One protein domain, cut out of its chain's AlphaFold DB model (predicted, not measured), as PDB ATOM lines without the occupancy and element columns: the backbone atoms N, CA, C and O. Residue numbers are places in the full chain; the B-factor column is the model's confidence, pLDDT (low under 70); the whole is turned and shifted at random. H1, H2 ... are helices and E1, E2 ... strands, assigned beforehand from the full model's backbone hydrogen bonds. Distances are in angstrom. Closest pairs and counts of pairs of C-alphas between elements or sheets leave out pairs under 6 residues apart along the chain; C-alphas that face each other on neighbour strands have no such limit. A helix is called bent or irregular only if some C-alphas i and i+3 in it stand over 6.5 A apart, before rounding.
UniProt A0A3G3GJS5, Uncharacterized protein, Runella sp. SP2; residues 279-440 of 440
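AT A GLANCE: This is residues 279 to 440 of the 440 residues of an uncharacterized protein of Runella sp. SP2 (UniProt A0A3G3GJS5). Two strongly twisted, curled sheets sit end to end along the longest axis, E3 E2 E1 E4 E5 and then E6 E7 E8 E9, and they meet where E6 and the short helix H2 come close to E1 and E4. Helix H3 packs on the second sheet at E9 and E8, short H1 sits beside the first, and residues 401 to 406 stick out at one end. The 162 printed residues run E1 E2 E3 E4 H1 E5 E6 H2 E7 E8 E9 H3, three helices and nine strands, both sheets antiparallel. The class is mixed, with under half of the residues in named elements; the whole is compact, with a radius of gyration of the C-alphas of 17.3 A, and elongated, spanning 60 by 39 by 31 A.

HOW THE PARTS SIT: E1, residues 279 to 289, bends by 56 degrees at residue 284 and forms a hairpin with E2, residues 298 to 305; N 282 and O 304 are 2.9 A apart. E3, residues 321 to 325, pairs with E2, N 323 to O 301 at 3.1 A, and E1 E2 E3 are a meander, each strand the antiparallel neighbour of the one before. E4, residues 335 to 339, pairs with E1, N 281 to O 336 at 2.8 A, completing a Greek key, a meander whose first strand neighbours the fourth. H1, residues 343 to 347, is on this sheet at a height of 6.1 A, over none of its strands. E5, residues 356 to 358, pairs with E4, N 337 to O 357 at 2.9 A. E6, residues 363 to 365, has its closest C-alpha to E4 at Ile 364, 5.7 A from Val 335. H2, residues 366 to 369, only grazes both sheets. E7, residues 379 to 386, pairs with E6, N 380 to O 364 at 2.8 A. E8, residues 389 to 394, pairs with E7, N 381 to O 393 at 2.8 A, and E9, residues 412 to 415, with E8, N 390 to O 415 at 2.9 A; E7 E8 E9 are a second meander. H3, residues 424 to 439, is on this sheet in two layers, a helix on one face of a sheet; the closest C-alphas of E9 and H3, Val 415 and Phe 429, are 6.2 A apart. H1 has its one O i to N i+4 pair within hydrogen-bond range, H3 has 10 of 12, and H2 is too short for such a pair.

IN THESE COORDINATES: E1 begins at C-alpha 279 (162.752, 118.810, 94.779) and is 27.5 A long; E2 is 22.4 A, E7 20.8 A and E8 16.7 A. H3, 23.6 A, is irregular, with C-alphas 435 and 438 7.2 A apart, and ends at C-alpha 439 (142.478, 126.979, 111.130).

THE WHOLE: The C-alphas farthest apart, Gly 293 and Glu 403, are 64.8 A apart. The printed part has no cut; E2 to E3 and E8 to E9 are long links. Mean pLDDT of the printed part is 72.9, with 65 residues under 70, among them 284 to 333.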
ATOM      1  N   ARG A 279     162.296 117.629  95.518       84.56
ATOM      2  CA  ARG A 279     162.752 118.810  94.779       84.56
ATOM      3  C   ARG A 279     161.769 119.953  94.891       84.56
ATOM      4  O   ARG A 279     160.623 119.840  94.468       84.56
ATOM      5  N   LEU A 280     162.251 121.044  95.465       86.00
ATOM      6  CA  LEU A 280     161.547 122.299  95.604       86.00
ATOM      7  C   LEU A 280     161.743 123.141  94.338       86.00
ATOM      8  O   LEU A 280     162.868 123.332  93.871       86.00
ATOM      9  N   VAL A 281     160.644 123.636  93.783       81.06
ATOM     10  CA  VAL A 281     160.614 124.361  92.510       81.06
ATOM     11  C   VAL A 281     159.761 125.612  92.664       81.06
ATOM     12  O   VAL A 281     158.663 125.537  93.216       81.06
ATOM     13  N   SER A 282     160.254 126.746  92.159       79.19
ATOM     14  CA  SER A 282     159.440 127.949  91.971       79.19
ATOM     15  C   SER A 282     158.808 127.962  90.578       79.19
ATOM     16  O   SER A 282     159.485 127.671  89.593       79.19
ATOM     17  N   MET A 283     157.529 128.323  90.498       73.19
ATOM     18  CA  MET A 283     156.732 128.451  89.277       73.19
ATOM     19  C   MET A 283     156.411 129.928  89.033       73.19
ATOM     20  O   MET A 283     155.596 130.516  89.742       73.19
ATOM     21  N   LYS A 284     157.039 130.529  88.019       62.09
ATOM     22  CA  LYS A 284     157.055 131.985  87.821       62.09
ATOM     23  C   LYS A 284     155.952 132.533  86.920       62.09
ATOM     24  O   LYS A 284     155.448 133.626  87.162       62.09
ATOM     25  N   GLU A 285     155.582 131.806  85.872       56.00
ATOM     26  CA  GLU A 285     154.659 132.317  84.854       56.00
ATOM     27  C   GLU A 285     153.636 131.286  84.399       56.00
ATOM     28  O   GLU A 285     153.799 130.087  84.604       56.00
ATOM     29  N   ILE A 286     152.530 131.798  83.861       52.66
ATOM     30  CA  ILE A 286     151.343 131.056  83.446       52.66
ATOM     31  C   ILE A 286     150.801 131.786  82.209       52.66
ATOM     32  O   ILE A 286     149.858 132.572  82.289       52.66
ATOM     33  N   ASN A 287     151.454 131.617  81.057       46.09
ATOM     34  CA  ASN A 287     151.039 132.308  79.831       46.09
ATOM     35  C   ASN A 287     149.965 131.503  79.103       46.09
ATOM     36  O   ASN A 287     150.221 130.371  78.708       46.09
ATOM     37  N   ILE A 288     148.780 132.085  78.898       47.47
ATOM     38  CA  ILE A 288     147.691 131.442  78.150       47.47
ATOM     39  C   ILE A 288     147.972 131.566  76.649       47.47
ATOM     40  O   ILE A 288     147.845 132.654  76.083       47.47
ATOM     41  N   GLN A 289     148.281 130.463  75.970       45.16
ATOM     42  CA  GLN A 289     148.172 130.402  74.514       45.16
ATOM     43  C   GLN A 289     146.702 130.222  74.126       45.16
ATOM     44  O   GLN A 289     146.144 129.127  74.178       45.16
ATOM     45  N   TYR A 290     146.067 131.310  73.689       45.03
ATOM     46  CA  TYR A 290     144.810 131.224  72.949       45.03
ATOM     47  C   TYR A 290     145.104 130.829  71.499       45.03
ATOM     48  O   TYR A 290     145.637 131.624  70.726       45.03
ATOM     49  N   ARG A 291     144.706 129.617  71.100       47.84
ATOM     50  CA  ARG A 291     144.530 129.277  69.681       47.84
ATOM     51  C   ARG A 291     143.050 129.409  69.327       47.84
ATOM     52  O   ARG A 291     142.206 128.775  69.955       47.84
ATOM     53  N   LEU A 292     142.731 130.226  68.321       43.16
ATOM     54  CA  LEU A 292     141.380 130.317  67.752       43.16
ATOM     55  C   LEU A 292     140.923 128.914  67.307       43.16
ATOM     56  O   LEU A 292     141.547 128.312  66.438       43.16
ATOM     57  N   GLY A 293     139.864 128.389  67.932       51.06
ATOM     58  CA  GLY A 293     139.317 127.050  67.664       51.06
ATOM     59  C   GLY A 293     139.790 125.925  68.598       51.06
ATOM     60  O   GLY A 293     139.316 124.801  68.450       51.06
ATOM     61  N   ALA A 294     140.678 126.189  69.566       51.31
ATOM     62  CA  ALA A 294     141.066 125.201  70.577       51.31
ATOM     63  C   ALA A 294     140.061 125.155  71.743       51.31
ATOM     64  O   ALA A 294     139.636 126.188  72.255       51.31
ATOM     65  N   THR A 295     139.697 123.948  72.181       50.09
ATOM     66  CA  THR A 295     138.745 123.703  73.282       50.09
ATOM     67  C   THR A 295     139.380 123.725  74.677       50.09
ATOM     68  O   THR A 295     138.650 123.652  75.661       50.09
ATOM     69  N   ALA A 296     140.709 123.827  74.784       48.66
ATOM     70  CA  ALA A 296     141.447 123.833  76.050       48.66
ATOM     71  C   ALA A 296     142.412 125.026  76.114       48.66
ATOM     72  O   ALA A 296     143.014 125.393  75.101       48.66
ATOM     73  N   LYS A 297     142.560 125.625  77.302       50.78
ATOM     74  CA  LYS A 297     143.531 126.697  77.557       50.78
ATOM     75  C   LYS A 297     144.912 126.058  77.723       50.78
ATOM     76  O   LYS A 297     145.114 125.235  78.608       50.78
ATOM     77  N   GLU A 298     145.870 126.404  76.869       47.56
ATOM     78  CA  GLU A 298     147.260 125.965  77.044       47.56
ATOM     79  C   GLU A 298     148.003 127.001  77.884       47.56
ATOM     80  O   GLU A 298     147.985 128.182  77.546       47.56
ATOM     81  N   PHE A 299     148.641 126.572  78.974       51.84
ATOM     82  CA  PHE A 299     149.443 127.439  79.828       51.84
ATOM     83  C   PHE A 299     150.939 127.135  79.626       51.84
ATOM     84  O   PHE A 299     151.351 125.989  79.435       51.84
ATOM     85  N   ILE A 300     151.788 128.158  79.600       54.06
ATOM     86  CA  ILE A 300     153.246 127.981  79.568       54.06
ATOM     87  C   ILE A 300     153.782 128.383  80.927       54.06
ATOM     88  O   ILE A 300     153.576 129.526  81.345       54.06
ATOM     89  N   HIS A 301     154.459 127.441  81.586       57.44
ATOM     90  CA  HIS A 301     155.090 127.679  82.867       57.44
ATOM     91  C   HIS A 301     156.606 127.807  82.729       57.44
ATOM     92  O   HIS A 301     157.262 127.069  81.995       57.44
ATOM     93  N   TYR A 302     157.157 128.771  83.458       61.09
ATOM     94  CA  TYR A 302     158.594 128.935  83.642       61.09
ATOM     95  C   TYR A 302     158.907 128.494  85.061       61.09
ATOM     96  O   TYR A 302     158.257 128.979  85.994       61.09
ATOM     97  N   TYR A 303     159.858 127.579  85.222       64.50
ATOM     98  CA  TYR A 303     160.201 127.042  86.534       64.50
ATOM     99  C   TYR A 303     161.695 127.159  86.820       64.50
ATOM    100  O   TYR A 303     162.531 127.098  85.917       64.50
ATOM    101  N   GLY A 304     162.008 127.392  88.092       63.47
ATOM    102  CA  GLY A 304     163.369 127.459  88.614       63.47
ATOM    103  C   GLY A 304     163.524 126.456  89.748       63.47
ATOM    104  O   GLY A 304     162.732 126.456  90.694       63.47
ATOM    105  N   GLU A 305     164.524 125.583  89.652       67.81
ATOM    106  CA  GLU A 305     164.900 124.701  90.757       67.81
ATOM    107  C   GLU A 305     165.397 125.551  91.935       67.81
ATOM    108  O   GLU A 305     166.203 126.467  91.772       67.81
ATOM    109  N   LEU A 306     164.908 125.258  93.139       66.00
ATOM    110  CA  LEU A 306     165.347 125.925  94.368       66.00
ATOM    111  C   LEU A 306     166.469 125.136  95.074       66.00
ATOM    112  O   LEU A 306     166.711 125.302  96.263       66.00
ATOM    113  N   HIS A 307     167.136 124.255  94.335       55.75
ATOM    114  CA  HIS A 307     168.294 123.457  94.734       55.75
ATOM    115  C   HIS A 307     169.421 123.725  93.727       55.75
ATOM    116  O   HIS A 307     169.638 122.958  92.792       55.75
ATOM    117  N   GLY A 308     170.090 124.864  93.854       48.34
ATOM    118  CA  GLY A 308     171.148 125.243  92.926       48.34
ATOM    119  C   GLY A 308     171.614 126.670  93.144       48.34
ATOM    120  O   GLY A 308     170.815 127.576  93.388       48.34
ATOM    121  N   VAL A 309     172.925 126.882  93.048       37.28
ATOM    122  CA  VAL A 309     173.482 128.231  92.970       37.28
ATOM    123  C   VAL A 309     172.979 128.877  91.674       37.28
ATOM    124  O   VAL A 309     173.331 128.420  90.586       37.28
ATOM    125  N   TYR A 310     172.186 129.950  91.786       42.06
ATOM    126  CA  TYR A 310     171.985 130.947  90.722       42.06
ATOM    127  C   TYR A 310     173.313 131.687  90.541       42.06
ATOM    128  O   TYR A 310     173.515 132.816  90.994       42.06
ATOM    129  N   GLU A 311     174.293 130.962  90.022       33.75
ATOM    130  CA  GLU A 311     175.667 131.399  89.882       33.75
ATOM    131  C   GLU A 311     175.707 132.246  88.622       33.75
ATOM    132  O   GLU A 311     175.964 131.725  87.547       33.75
ATOM    133  N   GLY A 312     175.328 133.522  88.779       35.44
ATOM    134  CA  GLY A 312     175.320 134.557  87.750       35.44
ATOM    135  C   GLY A 312     175.277 133.995  86.340       35.44
ATOM    136  O   GLY A 312     176.332 133.930  85.705       35.44
ATOM    137  N   ALA A 313     174.089 133.600  85.863       33.09
ATOM    138  CA  ALA A 313     173.890 133.413  84.440       33.09
ATOM    139  C   ALA A 313     174.476 134.633  83.745       33.09
ATOM    140  O   ALA A 313     174.034 135.775  83.914       33.09
ATOM    141  N   ALA A 314     175.585 134.361  83.067       34.59
ATOM    142  CA  ALA A 314     176.276 135.292  82.226       34.59
ATOM    143  C   ALA A 314     175.223 135.964  81.359       34.59
ATOM    144  O   ALA A 314     174.450 135.250  80.735       34.59
ATOM    145  N   VAL A 315     175.195 137.296  81.411       38.09
ATOM    146  CA  VAL A 315     174.941 138.305  80.368       38.09
ATOM    147  C   VAL A 315     173.941 137.996  79.226       38.09
ATOM    148  O   VAL A 315     173.312 138.944  78.785       38.09
ATOM    149  N   ASP A 316     173.689 136.757  78.796       38.38
ATOM    150  CA  ASP A 316     172.816 136.373  77.682       38.38
ATOM    151  C   ASP A 316     172.050 135.018  77.836       38.38
ATOM    152  O   ASP A 316     171.525 134.516  76.843       38.38
ATOM    153  N   GLY A 317     171.950 134.382  79.019       37.22
ATOM    154  CA  GLY A 317     171.270 133.071  79.179       37.22
ATOM    155  C   GLY A 317     170.124 133.043  80.204       37.22
ATOM    156  O   GLY A 317     170.318 133.428  81.350       37.22
ATOM    157  N   GLU A 318     168.928 132.579  79.821       39.00
ATOM    158  CA  GLU A 318     167.777 132.426  80.731       39.00
ATOM    159  C   GLU A 318     167.979 131.254  81.723       39.00
ATOM    160  O   GLU A 318     168.026 130.099  81.311       39.00
ATOM    161  N   ASP A 319     168.053 131.543  83.032       45.75
ATOM    162  CA  ASP A 319     168.159 130.540  84.124       45.75
ATOM    163  C   ASP A 319     166.835 129.815  84.444       45.75
ATOM    164  O   ASP A 319     166.806 128.838  85.193       45.75
ATOM    165  N   TYR A 320     165.718 130.283  83.880       49.72
ATOM    166  CA  TYR A 320     164.460 129.542  83.914       49.72
ATOM    167  C   TYR A 320     164.426 128.572  82.747       49.72
ATOM    168  O   TYR A 320     164.500 128.971  81.586       49.72
ATOM    169  N   THR A 321     164.225 127.297  83.052       51.47
ATOM    170  CA  THR A 321     163.908 126.319  82.018       51.47
ATOM    171  C   THR A 321     162.427 126.449  81.662       51.47
ATOM    172  O   THR A 321     161.552 126.641  82.514       51.47
ATOM    173  N   THR A 322     162.134 126.435  80.363       49.94
ATOM    174  CA  THR A 322     160.763 126.522  79.856       49.94
ATOM    175  C   THR A 322     160.138 125.135  79.856       49.94
ATOM    176  O   THR A 322     160.637 124.223  79.201       49.94
ATOM    177  N   PHE A 323     159.014 124.968  80.553       50.72
ATOM    178  CA  PHE A 323     158.227 123.739  80.486       50.72
ATOM    179  C   PHE A 323     156.747 124.085  80.369       50.72
ATOM    180  O   PHE A 323     156.108 124.608  81.281       50.72
ATOM    181  N   SER A 324     156.183 123.824  79.192       49.09
ATOM    182  CA  SER A 324     154.759 124.047  78.958       49.09
ATOM    183  C   SER A 324     153.949 122.926  79.610       49.09
ATOM    184  O   SER A 324     154.143 121.752  79.302       49.09
ATOM    185  N   VAL A 325     153.024 123.296  80.500       51.19
ATOM    186  CA  VAL A 325     152.090 122.372  81.160       51.19
ATOM    187  C   VAL A 325     150.679 122.800  80.804       51.19
ATOM    188  O   VAL A 325     150.331 123.970  80.924       51.19
ATOM    189  N   LYS A 326     149.823 121.866  80.396       43.41
ATOM    190  CA  LYS A 326     148.424 122.194  80.134       43.41
ATOM    191  C   LYS A 326     147.641 122.289  81.454       43.41
ATOM    192  O   LYS A 326     147.485 121.295  82.149       43.41
ATOM    193  N   ASP A 327     147.110 123.481  81.720       44.44
ATOM    194  CA  ASP A 327     145.802 123.716  82.364       44.44
ATOM    195  C   ASP A 327     145.615 123.592  83.888       44.44
ATOM    196  O   ASP A 327     144.494 123.303  84.282       44.44
ATOM    197  N   PHE A 328     146.595 123.860  84.779       50.06
ATOM    198  CA  PHE A 328     146.284 123.744  86.233       50.06
ATOM    199  C   PHE A 328     146.903 124.715  87.261       50.06
ATOM    200  O   PHE A 328     146.462 124.670  88.409       50.06
ATOM    201  N   PHE A 329     147.842 125.619  86.943       55.47
ATOM    202  CA  PHE A 329     148.490 126.432  87.999       55.47
ATOM    203  C   PHE A 329     148.153 127.918  87.904       55.47
ATOM    204  O   PHE A 329     148.196 128.491  86.825       55.47
ATOM    205  N   THR A 330     147.822 128.532  89.044       54.56
ATOM    206  CA  THR A 330     147.665 129.985  89.266       54.56
ATOM    207  C   THR A 330     148.873 130.512  90.067       54.56
ATOM    208  O   THR A 330     149.589 129.713  90.670       54.56
ATOM    209  N   TYR A 331     149.126 131.832  90.124       54.66
ATOM    210  CA  TYR A 331     150.234 132.443  90.909       54.66
ATOM    211  C   TYR A 331     150.221 132.058  92.405       54.66
ATOM    212  O   TYR A 331     151.210 132.203  93.120       54.66
ATOM    213  N   ASN A 332     149.096 131.520  92.863       58.44
ATOM    214  CA  ASN A 332     148.845 130.989  94.193       58.44
ATOM    215  C   ASN A 332     149.520 129.636  94.488       58.44
ATOM    216  O   ASN A 332     149.483 129.200  95.633       58.44
ATOM    217  N   HIS A 333     150.135 128.999  93.487       69.25
ATOM    218  CA  HIS A 333     150.895 127.748  93.593       69.25
ATOM    219  C   HIS A 333     152.361 127.973  93.182       69.25
ATOM    220  O   HIS A 333     152.920 127.216  92.389       69.25
ATOM    221  N   SER A 334     152.963 129.062  93.671       76.69
ATOM    222  CA  SER A 334     154.291 129.517  93.238       76.69
ATOM    223  C   SER A 334     155.432 128.619  93.700       76.69
ATOM    224  O   SER A 334     156.471 128.623  93.060       76.69
ATOM    225  N   VAL A 335     155.261 127.831  94.764       87.88
ATOM    226  CA  VAL A 335     156.294 126.914  95.262       87.88
ATOM    227  C   VAL A 335     155.732 125.501  95.374       87.88
ATOM    228  O   VAL A 335     154.735 125.262  96.062       87.88
ATOM    229  N   LEU A 336     156.378 124.557  94.689       87.56
ATOM    230  CA  LEU A 336     155.992 123.150  94.618       87.56
ATOM    231  C   LEU A 336     157.107 122.259  95.161       87.56
ATOM    232  O   LEU A 336     158.282 122.504  94.901       87.56
ATOM    233  N   LEU A 337     156.727 121.197  95.867       90.44
ATOM    234  CA  LEU A 337     157.624 120.127  96.284       90.44
ATOM    235  C   LEU A 337     157.284 118.850  95.522       90.44
ATOM    236  O   LEU A 337     156.196 118.302  95.682       90.44
ATOM    237  N   PHE A 338     158.226 118.359  94.728       87.94
ATOM    238  CA  PHE A 338     158.096 117.126  93.960       87.94
ATOM    239  C   PHE A 338     158.775 115.953  94.648       87.94
ATOM    240  O   PHE A 338     159.829 116.107  95.266       87.94
ATOM    241  N   LYS A 339     158.216 114.759  94.452       88.06
ATOM    242  CA  LYS A 339     158.878 113.501  94.785       88.06
ATOM    243  C   LYS A 339     159.811 113.087  93.647       88.06
ATOM    244  O   LYS A 339     159.372 112.944  92.511       88.06
ATOM    245  N   GLY A 340     161.079 112.847  93.961       83.00
ATOM    246  CA  GLY A 340     162.107 112.450  93.002       83.00
ATOM    247  C   GLY A 340     163.301 113.402  92.985       83.00
ATOM    248  O   GLY A 340     163.239 114.526  93.467       83.00
ATOM    249  N   THR A 341     164.413 112.933  92.421       73.56
ATOM    250  CA  THR A 341     165.691 113.665  92.371       73.56
ATOM    251  C   THR A 341     165.955 114.364  91.037       73.56
ATOM    252  O   THR A 341     166.922 115.117  90.940       73.56
ATOM    253  N   ASN A 342     165.124 114.105  90.020       75.44
ATOM    254  CA  ASN A 342     165.224 114.664  88.674       75.44
ATOM    255  C   ASN A 342     163.946 115.448  88.360       75.44
ATOM    256  O   ASN A 342     162.861 114.869  88.320       75.44
ATOM    257  N   ILE A 343     164.088 116.752  88.133       70.56
ATOM    258  CA  ILE A 343     162.948 117.644  87.921       70.56
ATOM    259  C   ILE A 343     162.251 117.381  86.592       70.56
ATOM    260  O   ILE A 343     161.028 117.332  86.587       70.56
ATOM    261  N   ASP A 344     162.975 117.139  85.500       69.12
ATOM    262  CA  ASP A 344     162.358 116.867  84.194       69.12
ATOM    263  C   ASP A 344     161.432 115.646  84.271       69.12
ATOM    264  O   ASP A 344     160.306 115.656  83.772       69.12
ATOM    265  N   ALA A 345     161.874 114.591  84.961       73.44
ATOM    266  CA  ALA A 345     161.050 113.416  85.221       73.44
ATOM    267  C   ALA A 345     159.821 113.760  86.081       73.44
ATOM    268  O   ALA A 345     158.712 113.332  85.757       73.44
ATOM    269  N   SER A 346     159.996 114.557  87.138       74.31
ATOM    270  CA  SER A 346     158.904 114.991  88.015       74.31
ATOM    271  C   SER A 346     157.866 115.837  87.273       74.31
ATOM    272  O   SER A 346     156.666 115.564  87.372       74.31
ATOM    273  N   LEU A 347     158.313 116.799  86.463       71.25
ATOM    274  CA  LEU A 347     157.465 117.694  85.679       71.25
ATOM    275  C   LEU A 347     156.660 116.947  84.614       71.25
ATOM    276  O   LEU A 347     155.479 117.227  84.425       71.25
ATOM    277  N   ASN A 348     157.239 115.919  83.990       69.69
ATOM    278  CA  ASN A 348     156.511 115.049  83.061       69.69
ATOM    279  C   ASN A 348     155.347 114.287  83.719       69.69
ATOM    280  O   ASN A 348     154.451 113.805  83.026       69.69
ATOM    281  N   THR A 349     155.326 114.197  85.051       69.44
ATOM    282  CA  THR A 349     154.254 113.547  85.816       69.44
ATOM    283  C   THR A 349     153.328 114.523  86.537       69.44
ATOM    284  O   THR A 349     152.513 114.088  87.345       69.44
ATOM    285  N   LEU A 350     153.396 115.822  86.226       69.62
ATOM    286  CA  LEU A 350     152.605 116.876  86.874       69.62
ATOM    287  C   LEU A 350     151.090 116.639  86.876       69.62
ATOM    288  O   LEU A 350     150.409 117.037  87.812       69.62
ATOM    289  N   TYR A 351     150.550 115.957  85.864       67.12
ATOM    290  CA  TYR A 351     149.123 115.611  85.816       67.12
ATOM    291  C   TYR A 351     148.712 114.585  86.889       67.12
ATOM    292  O   TYR A 351     147.523 114.380  87.131       67.12
ATOM    293  N   ASN A 352     149.677 113.932  87.540       71.31
ATOM    294  CA  ASN A 352     149.454 113.051  88.674       71.31
ATOM    295  C   ASN A 352     149.642 113.830  89.985       71.31
ATOM    296  O   ASN A 352     150.759 113.994  90.479       71.31
ATOM    297  N   ASN A 353     148.528 114.246  90.584       68.19
ATOM    298  CA  ASN A 353     148.466 114.984  91.852       68.19
ATOM    299  C   ASN A 353     149.059 114.249  93.074       68.19
ATOM    300  O   ASN A 353     149.066 114.801  94.166       68.19
ATOM    301  N   LYS A 354     149.550 113.014  92.913       78.12
ATOM    302  CA  LYS A 354     150.259 112.261  93.958       78.12
ATOM    303  C   LYS A 354     151.770 112.491  93.972       78.12
ATOM    304  O   LYS A 354     152.431 112.044  94.904       78.12
ATOM    305  N   ASN A 355     152.325 113.138  92.947       82.81
ATOM    306  CA  ASN A 355     153.776 113.288  92.783       82.81
ATOM    307  C   ASN A 355     154.314 114.646  93.251       82.81
ATOM    308  O   ASN A 355     155.530 114.846  93.261       82.81
ATOM    309  N   TYR A 356     153.431 115.562  93.648       87.31
ATOM    310  CA  TYR A 356     153.806 116.864  94.174       87.31
ATOM    311  C   TYR A 356     152.815 117.350  95.231       87.31
ATOM    312  O   TYR A 356     151.664 116.918  95.258       87.31
ATOM    313  N   ILE A 357     153.262 118.298  96.049       89.12
ATOM    314  CA  ILE A 357     152.407 119.150  96.879       89.12
ATOM    315  C   ILE A 357     152.767 120.610  96.623       89.12
ATOM    316  O   ILE A 357     153.924 120.932  96.343       89.12
ATOM    317  N   SER A 358     151.795 121.512  96.714       89.25
ATOM    318  CA  SER A 358     152.102 122.945  96.745       89.25
ATOM    319  C   SER A 358     152.403 123.379  98.167       89.25
ATOM    320  O   SER A 358     151.640 123.043  99.060       89.25
ATOM    321  N   LEU A 359     153.491 124.114  98.385       91.88
ATOM    322  CA  LEU A 359     153.789 124.719  99.689       91.88
ATOM    323  C   LEU A 359     153.237 126.143  99.803       91.88
ATOM    324  O   LEU A 359     153.282 126.749 100.872       91.88
ATOM    325  N   SER A 360     152.704 126.690  98.716       88.62
ATOM    326  CA  SER A 360     152.027 127.978  98.734       88.62
ATOM    327  C   SER A 360     150.641 127.862  99.379       88.62
ATOM    328  O   SER A 360     149.977 126.838  99.228       88.62
ATOM    329  N   PRO A 361     150.181 128.902 100.094       87.75
ATOM    330  CA  PRO A 361     150.820 130.188 100.339       87.75
ATOM    331  C   PRO A 361     151.688 130.223 101.614       87.75
ATOM    332  O   PRO A 361     152.050 131.309 102.046       87.75
ATOM    333  N   LEU A 362     152.025 129.085 102.236       92.06
ATOM    334  CA  LEU A 362     152.887 129.057 103.433       92.06
ATOM    335  C   LEU A 362     154.359 129.354 103.105       92.06
ATOM    336  O   LEU A 362     155.083 129.948 103.905       92.06
ATOM    337  N   ILE A 363     154.793 128.955 101.912       92.88
ATOM    338  CA  ILE A 363     156.043 129.365 101.277       92.88
ATOM    339  C   ILE A 363     155.688 129.878  99.883       92.88
ATOM    340  O   ILE A 363     155.013 129.194  99.108       92.88
ATOM    341  N   ILE A 364     156.125 131.093  99.567       90.06
ATOM    342  CA  ILE A 364     155.818 131.738  98.289       90.06
ATOM    343  C   ILE A 364     157.059 132.319  97.643       90.06
ATOM    344  O   ILE A 364     157.992 132.739  98.325       90.06
ATOM    345  N   ASP A 365     157.032 132.393  96.320       87.00
ATOM    346  CA  ASP A 365     157.945 133.229  95.559       87.00
ATOM    347  C   ASP A 365     157.281 134.588  95.289       87.00
ATOM    348  O   ASP A 365     156.323 134.696  94.520       87.00
ATOM    349  N   GLN A 366     157.783 135.647  95.930       86.06
ATOM    350  CA  GLN A 366     157.297 137.016  95.744       86.06
ATOM    351  C   GLN A 366     157.468 137.482  94.286       86.06
ATOM    352  O   GLN A 366     156.681 138.307  93.809       86.06
ATOM    353  N   SER A 367     158.451 136.940  93.559       78.94
ATOM    354  CA  SER A 367     158.765 137.311  92.176       78.94
ATOM    355  C   SER A 367     157.561 137.136  91.235       78.94
ATOM    356  O   SER A 367     157.344 137.952  90.340       78.94
ATOM    357  N   VAL A 368     156.696 136.157  91.515       76.06
ATOM    358  CA  VAL A 368     155.468 135.849  90.757       76.06
ATOM    359  C   VAL A 368     154.418 136.964  90.879       76.06
ATOM    360  O   VAL A 368     153.626 137.233  89.964       76.06
ATOM    361  N   PHE A 369     154.442 137.678  92.004       76.94
ATOM    362  CA  PHE A 369     153.554 138.801  92.298       76.94
ATOM    363  C   PHE A 369     154.122 140.145  91.822       76.94
ATOM    364  O   PHE A 369     153.411 141.152  91.835       76.94
ATOM    365  N   SER A 370     155.373 140.177  91.352       72.75
ATOM    366  CA  SER A 370     155.987 141.377  90.787       72.75
ATOM    367  C   SER A 370     155.312 141.785  89.471       72.75
ATOM    368  O   SER A 370     154.819 140.960  88.691       72.75
ATOM    369  N   ALA A 371     155.288 143.095  89.215       67.44
ATOM    370  CA  ALA A 371     154.918 143.653  87.915       67.44
ATOM    371  C   ALA A 371     156.071 143.564  86.899       67.44
ATOM    372  O   ALA A 371     155.833 143.530  85.695       67.44
ATOM    373  N   LYS A 372     157.323 143.538  87.376       67.44
ATOM    374  CA  LYS A 372     158.521 143.369  86.543       67.44
ATOM    375  C   LYS A 372     158.928 141.901  86.532       67.44
ATOM    376  O   LYS A 372     159.038 141.312  87.606       67.44
ATOM    377  N   MET A 373     159.219 141.349  85.353       59.06
ATOM    378  CA  MET A 373     159.850 140.032  85.226       59.06
ATOM    379  C   MET A 373     161.194 140.034  85.969       59.06
ATOM    380  O   MET A 373     162.160 140.644  85.518       59.06
ATOM    381  N   THR A 374     161.262 139.355  87.108       59.66
ATOM    382  CA  THR A 374     162.490 139.166  87.891       59.66
ATOM    383  C   THR A 374     163.028 137.759  87.670       59.66
ATOM    384  O   THR A 374     162.292 136.780  87.758       59.66
ATOM    385  N   GLN A 375     164.301 137.630  87.291       60.03
ATOM    386  CA  GLN A 375     164.891 136.334  86.930       60.03
ATOM    387  C   GLN A 375     165.277 135.459  88.137       60.03
ATOM    388  O   GLN A 375     165.395 134.251  88.009       60.03
ATOM    389  N   THR A 376     165.419 136.026  89.328       69.06
ATOM    390  CA  THR A 376     165.749 135.248  90.528       69.06
ATOM    391  C   THR A 376     164.500 135.099  91.392       69.06
ATOM    392  O   THR A 376     163.878 136.126  91.688       69.06
ATOM    393  N   PRO A 377     164.119 133.874  91.802       77.00
ATOM    394  CA  PRO A 377     163.046 133.690  92.769       77.00
ATOM    395  C   PRO A 377     163.347 134.434  94.073       77.00
ATOM    396  O   PRO A 377     164.474 134.417  94.577       77.00
ATOM    397  N   GLU A 378     162.332 135.060  94.656       85.12
ATOM    398  CA  GLU A 378     162.417 135.705  95.961       85.12
ATOM    399  C   GLU A 378     161.518 134.953  96.942       85.12
ATOM    400  O   GLU A 378     160.323 135.216  97.035       85.12
ATOM    401  N   ILE A 379     162.093 133.998  97.675       89.12
ATOM    402  CA  ILE A 379     161.327 133.109  98.557       89.12
ATOM    403  C   ILE A 379     161.021 133.767  99.905       89.12
ATOM    404  O   ILE A 379     161.907 134.323 100.565       89.12
ATOM    405  N   PHE A 380     159.768 133.665 100.335       93.19
ATOM    406  CA  PHE A 380     159.296 134.141 101.627       93.19
ATOM    407  C   PHE A 380     158.482 133.073 102.349       93.19
ATOM    408  O   PHE A 380     157.668 132.368 101.753       93.19
ATOM    409  N   ASN A 381     158.703 133.014 103.657       94.38
ATOM    410  CA  ASN A 381     158.012 132.156 104.602       94.38
ATOM    411  C   ASN A 381     156.860 132.931 105.235       94.38
ATOM    412  O   ASN A 381     157.019 134.103 105.582       94.38
ATOM    413  N   PHE A 382     155.721 132.275 105.414       94.69
ATOM    414  CA  PHE A 382     154.642 132.770 106.249       94.69
ATOM    415  C   PHE A 382     155.105 132.882 107.709       94.69
ATOM    416  O   PHE A 382     155.759 131.992 108.248       94.69
ATOM    417  N   CYS A 383     154.789 134.000 108.356       92.56
ATOM    418  CA  CYS A 383     155.228 134.319 109.716       92.56
ATOM    419  C   CYS A 383     154.055 134.750 110.604       92.56
ATOM    420  O   CYS A 383     154.213 135.588 111.489       92.56
ATOM    421  N   GLY A 384     152.871 134.197 110.357       92.50
ATOM    422  CA  GLY A 384     151.697 134.449 111.180       92.50
ATOM    423  C   GLY A 384     150.859 135.647 110.745       92.50
ATOM    424  O   GLY A 384     151.076 136.281 109.704       92.50
ATOM    425  N   MET A 385     149.849 135.930 111.560       92.12
ATOM    426  CA  MET A 385     148.800 136.900 111.277       92.12
ATOM    427  C   MET A 385     148.716 137.956 112.381       92.12
ATOM    428  O   MET A 385     148.797 137.647 113.566       92.12
ATOM    429  N   SER A 386     148.496 139.213 111.990       88.50
ATOM    430  CA  SER A 386     148.141 140.303 112.903       88.50
ATOM    431  C   SER A 386     146.820 140.927 112.456       88.50
ATOM    432  O   SER A 386     146.721 141.561 111.397       88.50
ATOM    433  N   GLY A 387     145.758 140.685 113.228       86.94
ATOM    434  CA  GLY A 387     144.393 141.025 112.826       86.94
ATOM    435  C   GLY A 387     143.975 140.249 111.574       86.94
ATOM    436  O   GLY A 387     143.975 139.028 111.586       86.94
ATOM    437  N   ARG A 388     143.626 140.955 110.491       89.38
ATOM    438  CA  ARG A 388     143.360 140.370 109.158       89.38
ATOM    439  C   ARG A 388     144.472 140.706 108.165       89.38
ATOM    440  O   ARG A 388     144.203 141.153 107.053       89.38
ATOM    441  N   SER A 389     145.720 140.611 108.605       93.12
ATOM    442  CA  SER A 389     146.885 140.839 107.751       93.12
ATOM    443  C   SER A 389     147.882 139.703 107.934       93.12
ATOM    444  O   SER A 389     148.173 139.319 109.065       93.12
ATOM    445  N   TYR A 390     148.409 139.191 106.826       94.69
ATOM    446  CA  TYR A 390     149.298 138.032 106.796       94.69
ATOM    447  C   TYR A 390     150.740 138.475 106.568       94.69
ATOM    448  O   TYR A 390     151.028 139.221 105.626       94.69
ATOM    449  N   HIS A 391     151.645 138.036 107.434       95.44
ATOM    450  CA  HIS A 391     153.036 138.460 107.409       95.44
ATOM    451  C   HIS A 391     153.921 137.427 106.738       95.44
ATOM    452  O   HIS A 391     153.768 136.223 106.941       95.44
ATOM    453  N   PHE A 392     154.890 137.927 105.981       95.06
ATOM    454  CA  PHE A 392     155.873 137.119 105.286       95.06
ATOM    455  C   PHE A 392     157.273 137.653 105.552       95.06
ATOM    456  O   PHE A 392     157.505 138.862 105.477       95.06
ATOM    457  N   ALA A 393     158.219 136.760 105.824       94.19
ATOM    458  CA  ALA A 393     159.624 137.093 106.018       94.19
ATOM    459  C   ALA A 393     160.496 136.313 105.036       94.19
ATOM    460  O   ALA A 393     160.208 135.166 104.698       94.19
ATOM    461  N   GLN A 394     161.563 136.941 104.549       93.56
ATOM    462  CA  GLN A 394     162.459 136.275 103.616       93.56
ATOM    463  C   GLN A 394     163.163 135.111 104.319       93.56
ATOM    464  O   GLN A 394     163.686 135.278 105.419       93.56
ATOM    465  N   TYR A 395     163.221 133.945 103.671       89.81
ATOM    466  CA  TYR A 395     163.735 132.712 104.292       89.81
ATOM    467  C   TYR A 395     165.184 132.809 104.800       89.81
ATOM    468  O   TYR A 395     165.579 132.075 105.695       89.81
ATOM    469  N   LYS A 396     165.982 133.710 104.212       91.06
ATOM    470  CA  LYS A 396     167.398 133.932 104.544       91.06
ATOM    471  C   LYS A 396     167.635 135.039 105.572       91.06
ATOM    472  O   LYS A 396     168.796 135.435 105.762       91.06
ATOM    473  N   ASN A 397     166.561 135.578 106.155       92.06
ATOM    474  CA  ASN A 397     166.646 136.546 107.240       92.06
ATOM    475  C   ASN A 397     167.492 135.968 108.376       92.06
ATOM    476  O   ASN A 397     167.421 134.785 108.685       92.06
ATOM    477  N   GLU A 398     168.328 136.809 108.968       89.19
ATOM    478  CA  GLU A 398     169.186 136.412 110.081       89.19
ATOM    479  C   GLU A 398     168.480 136.673 111.406       89.19
ATOM    480  O   GLU A 398     167.787 137.687 111.558       89.19
ATOM    481  N   LEU A 399     168.705 135.783 112.373       88.62
ATOM    482  CA  LEU A 399     168.349 136.035 113.758       88.62
ATOM    483  C   LEU A 399     169.235 137.176 114.300       88.62
ATOM    484  O   LEU A 399     170.465 137.054 114.257       88.62
ATOM    485  N   PRO A 400     168.653 138.287 114.792       84.38
ATOM    486  CA  PRO A 400     169.420 139.331 115.457       84.38
ATOM    487  C   PRO A 400     170.032 138.794 116.751       84.38
ATOM    488  O   PRO A 400     169.380 138.090 117.513       84.38
ATOM    489  N   VAL A 401     171.297 139.139 116.987       82.69
ATOM    490  CA  VAL A 401     172.063 138.721 118.166       82.69
ATOM    491  C   VAL A 401     172.433 139.958 118.979       82.69
ATOM    492  O   VAL A 401     172.974 140.919 118.420       82.69
ATOM    493  N   GLY A 402     172.184 139.923 120.290       73.00
ATOM    494  CA  GLY A 402     172.466 141.024 121.212       73.00
ATOM    495  C   GLY A 402     171.326 142.042 121.301       73.00
ATOM    496  O   GLY A 402     170.149 141.705 121.166       73.00
ATOM    497  N   GLU A 403     171.670 143.308 121.562       62.91
ATOM    498  CA  GLU A 403     170.678 144.389 121.615       62.91
ATOM    499  C   GLU A 403     169.895 144.505 120.298       62.91
ATOM    500  O   GLU A 403     170.473 144.281 119.227       62.91
ATOM    501  N   PRO A 404     168.598 144.872 120.352       56.97
ATOM    502  CA  PRO A 404     167.711 144.841 119.198       56.97
ATOM    503  C   PRO A 404     168.215 145.788 118.111       56.97
ATOM    504  O   PRO A 404     167.975 146.995 118.121       56.97
ATOM    505  N   LYS A 405     168.919 145.213 117.139       63.38
ATOM    506  CA  LYS A 405     169.320 145.876 115.907       63.38
ATOM    507  C   LYS A 405     168.478 145.299 114.791       63.38
ATOM    508  O   LYS A 405     168.522 144.105 114.505       63.38
ATOM    509  N   THR A 406     167.723 146.166 114.131       75.06
ATOM    510  CA  THR A 406     167.148 145.849 112.828       75.06
ATOM    511  C   THR A 406     168.289 145.480 111.882       75.06
ATOM    512  O   THR A 406     169.155 146.310 111.598       75.06
ATOM    513  N   ILE A 407     168.311 144.240 111.402       82.69
ATOM    514  CA  ILE A 407     169.270 143.817 110.382       82.69
ATOM    515  C   ILE A 407     168.783 144.375 109.047       82.69
ATOM    516  O   ILE A 407     167.748 143.954 108.541       82.69
ATOM    517  N   ALA A 408     169.521 145.323 108.469       82.06
ATOM    518  CA  ALA A 408     169.104 146.031 107.254       82.06
ATOM    519  C   ALA A 408     168.874 145.109 106.042       82.06
ATOM    520  O   ALA A 408     168.091 145.437 105.155       82.06
ATOM    521  N   SER A 409     169.547 143.955 105.997       83.69
ATOM    522  CA  SER A 409     169.354 142.949 104.948       83.69
ATOM    523  C   SER A 409     168.116 142.078 105.148       83.69
ATOM    524  O   SER A 409     167.734 141.388 104.204       83.69
ATOM    525  N   ASN A 410     167.501 142.083 106.337       90.69
ATOM    526  CA  ASN A 410     166.285 141.319 106.572       90.69
ATOM    527  C   ASN A 410     165.116 141.985 105.843       90.69
ATOM    528  O   ASN A 410     164.883 143.188 105.969       90.69
ATOM    529  N   LYS A 411     164.357 141.184 105.096       92.88
ATOM    530  CA  LYS A 411     163.193 141.642 104.338       92.88
ATOM    531  C   LYS A 411     161.927 140.979 104.856       92.88
ATOM    532  O   LYS A 411     161.921 139.799 105.210       92.88
ATOM    533  N   SER A 412     160.843 141.738 104.871       93.12
ATOM    534  CA  SER A 412     159.501 141.239 105.150       93.12
ATOM    535  C   SER A 412     158.476 142.055 104.377       93.12
ATOM    536  O   SER A 412     158.759 143.173 103.935       93.12
ATOM    537  N   PHE A 413     157.286 141.496 104.206       92.69
ATOM    538  CA  PHE A 413     156.139 142.234 103.705       92.69
ATOM    539  C   PHE A 413     154.854 141.767 104.376       92.69
ATOM    540  O   PHE A 413     154.812 140.768 105.095       92.69
ATOM    541  N   LEU A 414     153.805 142.548 104.144       93.44
ATOM    542  CA  LEU A 414     152.495 142.358 104.733       93.44
ATOM    543  C   LEU A 414     151.448 142.308 103.629       93.44
ATOM    544  O   LEU A 414     151.341 143.247 102.841       93.44
ATOM    545  N   VAL A 415     150.662 141.238 103.621       93.00
ATOM    546  CA  VAL A 415     149.521 141.057 102.726       93.00
ATOM    547  C   VAL A 415     148.261 141.470 103.479       93.00
ATOM    548  O   VAL A 415     147.885 140.849 104.475       93.00
ATOM    549  N   LYS A 416     147.626 142.549 103.022       94.19
ATOM    550  CA  LYS A 416     146.386 143.090 103.602       94.19
ATOM    551  C   LYS A 416     145.193 142.758 102.714       94.19
ATOM    552  O   LYS A 416     145.365 142.311 101.588       94.19
ATOM    553  N   LYS A 417     143.983 143.066 103.182       91.56
ATOM    554  CA  LYS A 417     142.772 143.002 102.350       91.56
ATOM    555  C   LYS A 417     142.856 143.898 101.106       91.56
ATOM    556  O   LYS A 417     142.377 143.525 100.043       91.56
ATOM    557  N   GLU A 418     143.455 145.080 101.250       90.62
ATOM    558  CA  GLU A 418     143.604 146.062 100.173       90.62
ATOM    559  C   GLU A 418     145.079 146.470 100.036       90.62
ATOM    560  O   GLU A 418     145.639 147.147 100.901       90.62
ATOM    561  N   ASN A 419     145.714 146.055  98.938       88.69
ATOM    562  CA  ASN A 419     147.115 146.327  98.610       88.69
ATOM    563  C   ASN A 419     147.194 147.222  97.366       88.69
ATOM    564  O   ASN A 419     147.430 146.755  96.253       88.69
ATOM    565  N   LEU A 420     147.003 148.532  97.554       83.94
ATOM    566  CA  LEU A 420     146.880 149.516  96.462       83.94
ATOM    567  C   LEU A 420     148.048 149.492  95.461       83.94
ATOM    568  O   LEU A 420     147.842 149.650  94.262       83.94
ATOM    569  N   ASN A 421     149.267 149.263  95.950       83.44
ATOM    570  CA  ASN A 421     150.476 149.288  95.125       83.44
ATOM    571  C   ASN A 421     150.845 147.915  94.542       83.44
ATOM    572  O   ASN A 421     151.748 147.841  93.712       83.44
ATOM    573  N   GLN A 422     150.185 146.836  94.980       83.88
ATOM    574  CA  GLN A 422     150.448 145.465  94.529       83.88
ATOM    575  C   GLN A 422     149.127 144.690  94.380       83.88
ATOM    576  O   GLN A 422     148.803 143.862  95.228       83.88
ATOM    577  N   PRO A 423     148.343 144.926  93.308       81.75
ATOM    578  CA  PRO A 423     147.004 144.345  93.162       81.75
ATOM    579  C   PRO A 423     146.963 142.811  93.207       81.75
ATOM    580  O   PRO A 423     146.020 142.251  93.758       81.75
ATOM    581  N   LYS A 424     148.009 142.131  92.714       81.94
ATOM    582  CA  LYS A 424     148.144 140.664  92.791       81.94
ATOM    583  C   LYS A 424     148.181 140.138  94.238       81.94
ATOM    584  O   LYS A 424     147.872 138.979  94.486       81.94
ATOM    585  N   TRP A 425     148.533 140.976  95.219       87.94
ATOM    586  CA  TRP A 425     148.465 140.601  96.635       87.94
ATOM    587  C   TRP A 425     147.038 140.548  97.176       87.94
ATOM    588  O   TRP A 425     146.808 139.870  98.170       87.94
ATOM    589  N   ASN A 426     146.072 141.210  96.534       87.62
ATOM    590  CA  ASN A 426     144.664 141.062  96.914       87.62
ATOM    591  C   ASN A 426     144.181 139.639  96.617       87.62
ATOM    592  O   ASN A 426     143.478 139.042  97.421       87.62
ATOM    593  N   GLU A 427     144.626 139.061  95.504       83.75
ATOM    594  CA  GLU A 427     144.298 137.682  95.152       83.75
ATOM    595  C   GLU A 427     144.991 136.672  96.085       83.75
ATOM    596  O   GLU A 427     144.389 135.680  96.497       83.75
ATOM    597  N   LEU A 428     146.239 136.954  96.480       87.56
ATOM    598  CA  LEU A 428     146.935 136.191  97.521       87.56
ATOM    599  C   LEU A 428     146.198 136.275  98.866       87.56
ATOM    600  O   LEU A 428     146.066 135.264  99.550       87.56
ATOM    601  N   PHE A 429     145.702 137.459  99.240       91.56
ATOM    602  CA  PHE A 429     144.899 137.656 100.446       91.56
ATOM    603  C   PHE A 429     143.625 136.804 100.421       91.56
ATOM    604  O   PHE A 429     143.339 136.105 101.388       91.56
ATOM    605  N   GLU A 430     142.876 136.829  99.315       88.75
ATOM    606  CA  GLU A 430     141.662 136.020  99.156       88.75
ATOM    607  C   GLU A 430     141.958 134.520  99.249       88.75
ATOM    608  O   GLU A 430     141.209 133.776  99.886       88.75
ATOM    609  N   HIS A 431     143.074 134.073  98.667       86.31
ATOM    610  CA  HIS A 431     143.496 132.682  98.774       86.31
ATOM    611  C   HIS A 431     143.892 132.299 100.202       86.31
ATOM    612  O   HIS A 431     143.469 131.248 100.679       86.31
ATOM    613  N   LEU A 432     144.656 133.145 100.898       90.31
ATOM    614  CA  LEU A 432     145.013 132.942 102.303       90.31
ATOM    615  C   LEU A 432     143.765 132.847 103.185       90.31
ATOM    616  O   LEU A 432     143.654 131.912 103.970       90.31
ATOM    617  N   GLU A 433     142.794 133.748 103.012       90.00
ATOM    618  CA  GLU A 433     141.525 133.703 103.750       90.00
ATOM    619  C   GLU A 433     140.759 132.406 103.487       90.00
ATOM    620  O   GLU A 433     140.220 131.816 104.418       90.00
ATOM    621  N   LEU A 434     140.697 131.954 102.232       87.75
ATOM    622  CA  LEU A 434     139.991 130.725 101.878       87.75
ATOM    623  C   LEU A 434     140.688 129.489 102.457       87.75
ATOM    624  O   LEU A 434     140.026 128.631 103.040       87.75
ATOM    625  N   LEU A 435     142.007 129.403 102.278       87.19
ATOM    626  CA  LEU A 435     142.798 128.237 102.648       87.19
ATOM    627  C   LEU A 435     142.952 128.111 104.162       87.19
ATOM    628  O   LEU A 435     142.861 127.008 104.681       87.19
ATOM    629  N   LEU A 436     143.179 129.220 104.870       88.88
ATOM    630  CA  LEU A 436     143.430 129.217 106.313       88.88
ATOM    631  C   LEU A 436     142.147 129.246 107.146       88.88
ATOM    632  O   LEU A 436     142.212 129.028 108.351       88.88
ATOM    633  N   LYS A 437     140.976 129.444 106.525       86.94
ATOM    634  CA  LYS A 437     139.668 129.400 107.199       86.94
ATOM    635  C   LYS A 437     139.453 128.177 108.105       86.94
ATOM    636  O   LYS A 437     138.864 128.362 109.160       86.94
ATOM    637  N   PRO A 438     139.887 126.948 107.759       84.00
ATOM    638  CA  PRO A 438     139.741 125.799 108.652       84.00
ATOM    639  C   PRO A 438     140.553 125.914 109.953       84.00
ATOM    640  O   PRO A 438     140.265 125.190 110.898       84.00
ATOM    641  N   LEU A 439     141.562 126.794 109.999       83.38
ATOM    642  CA  LEU A 439     142.478 126.979 111.130       83.38
ATOM    643  C   LEU A 439     142.177 128.235 111.963       83.38
ATOM    644  O   LEU A 439     142.793 128.430 113.012       83.38
ATOM    645  N   ILE A 440     141.295 129.121 111.491       81.00
ATOM    646  CA  ILE A 440     140.992 130.418 112.119       81.00
ATOM    647  C   ILE A 440     139.632 130.355 112.788       81.00
ATOM    648  O   ILE A 440     139.611 130.683 114.004       81.00
TER     649      ILE A 440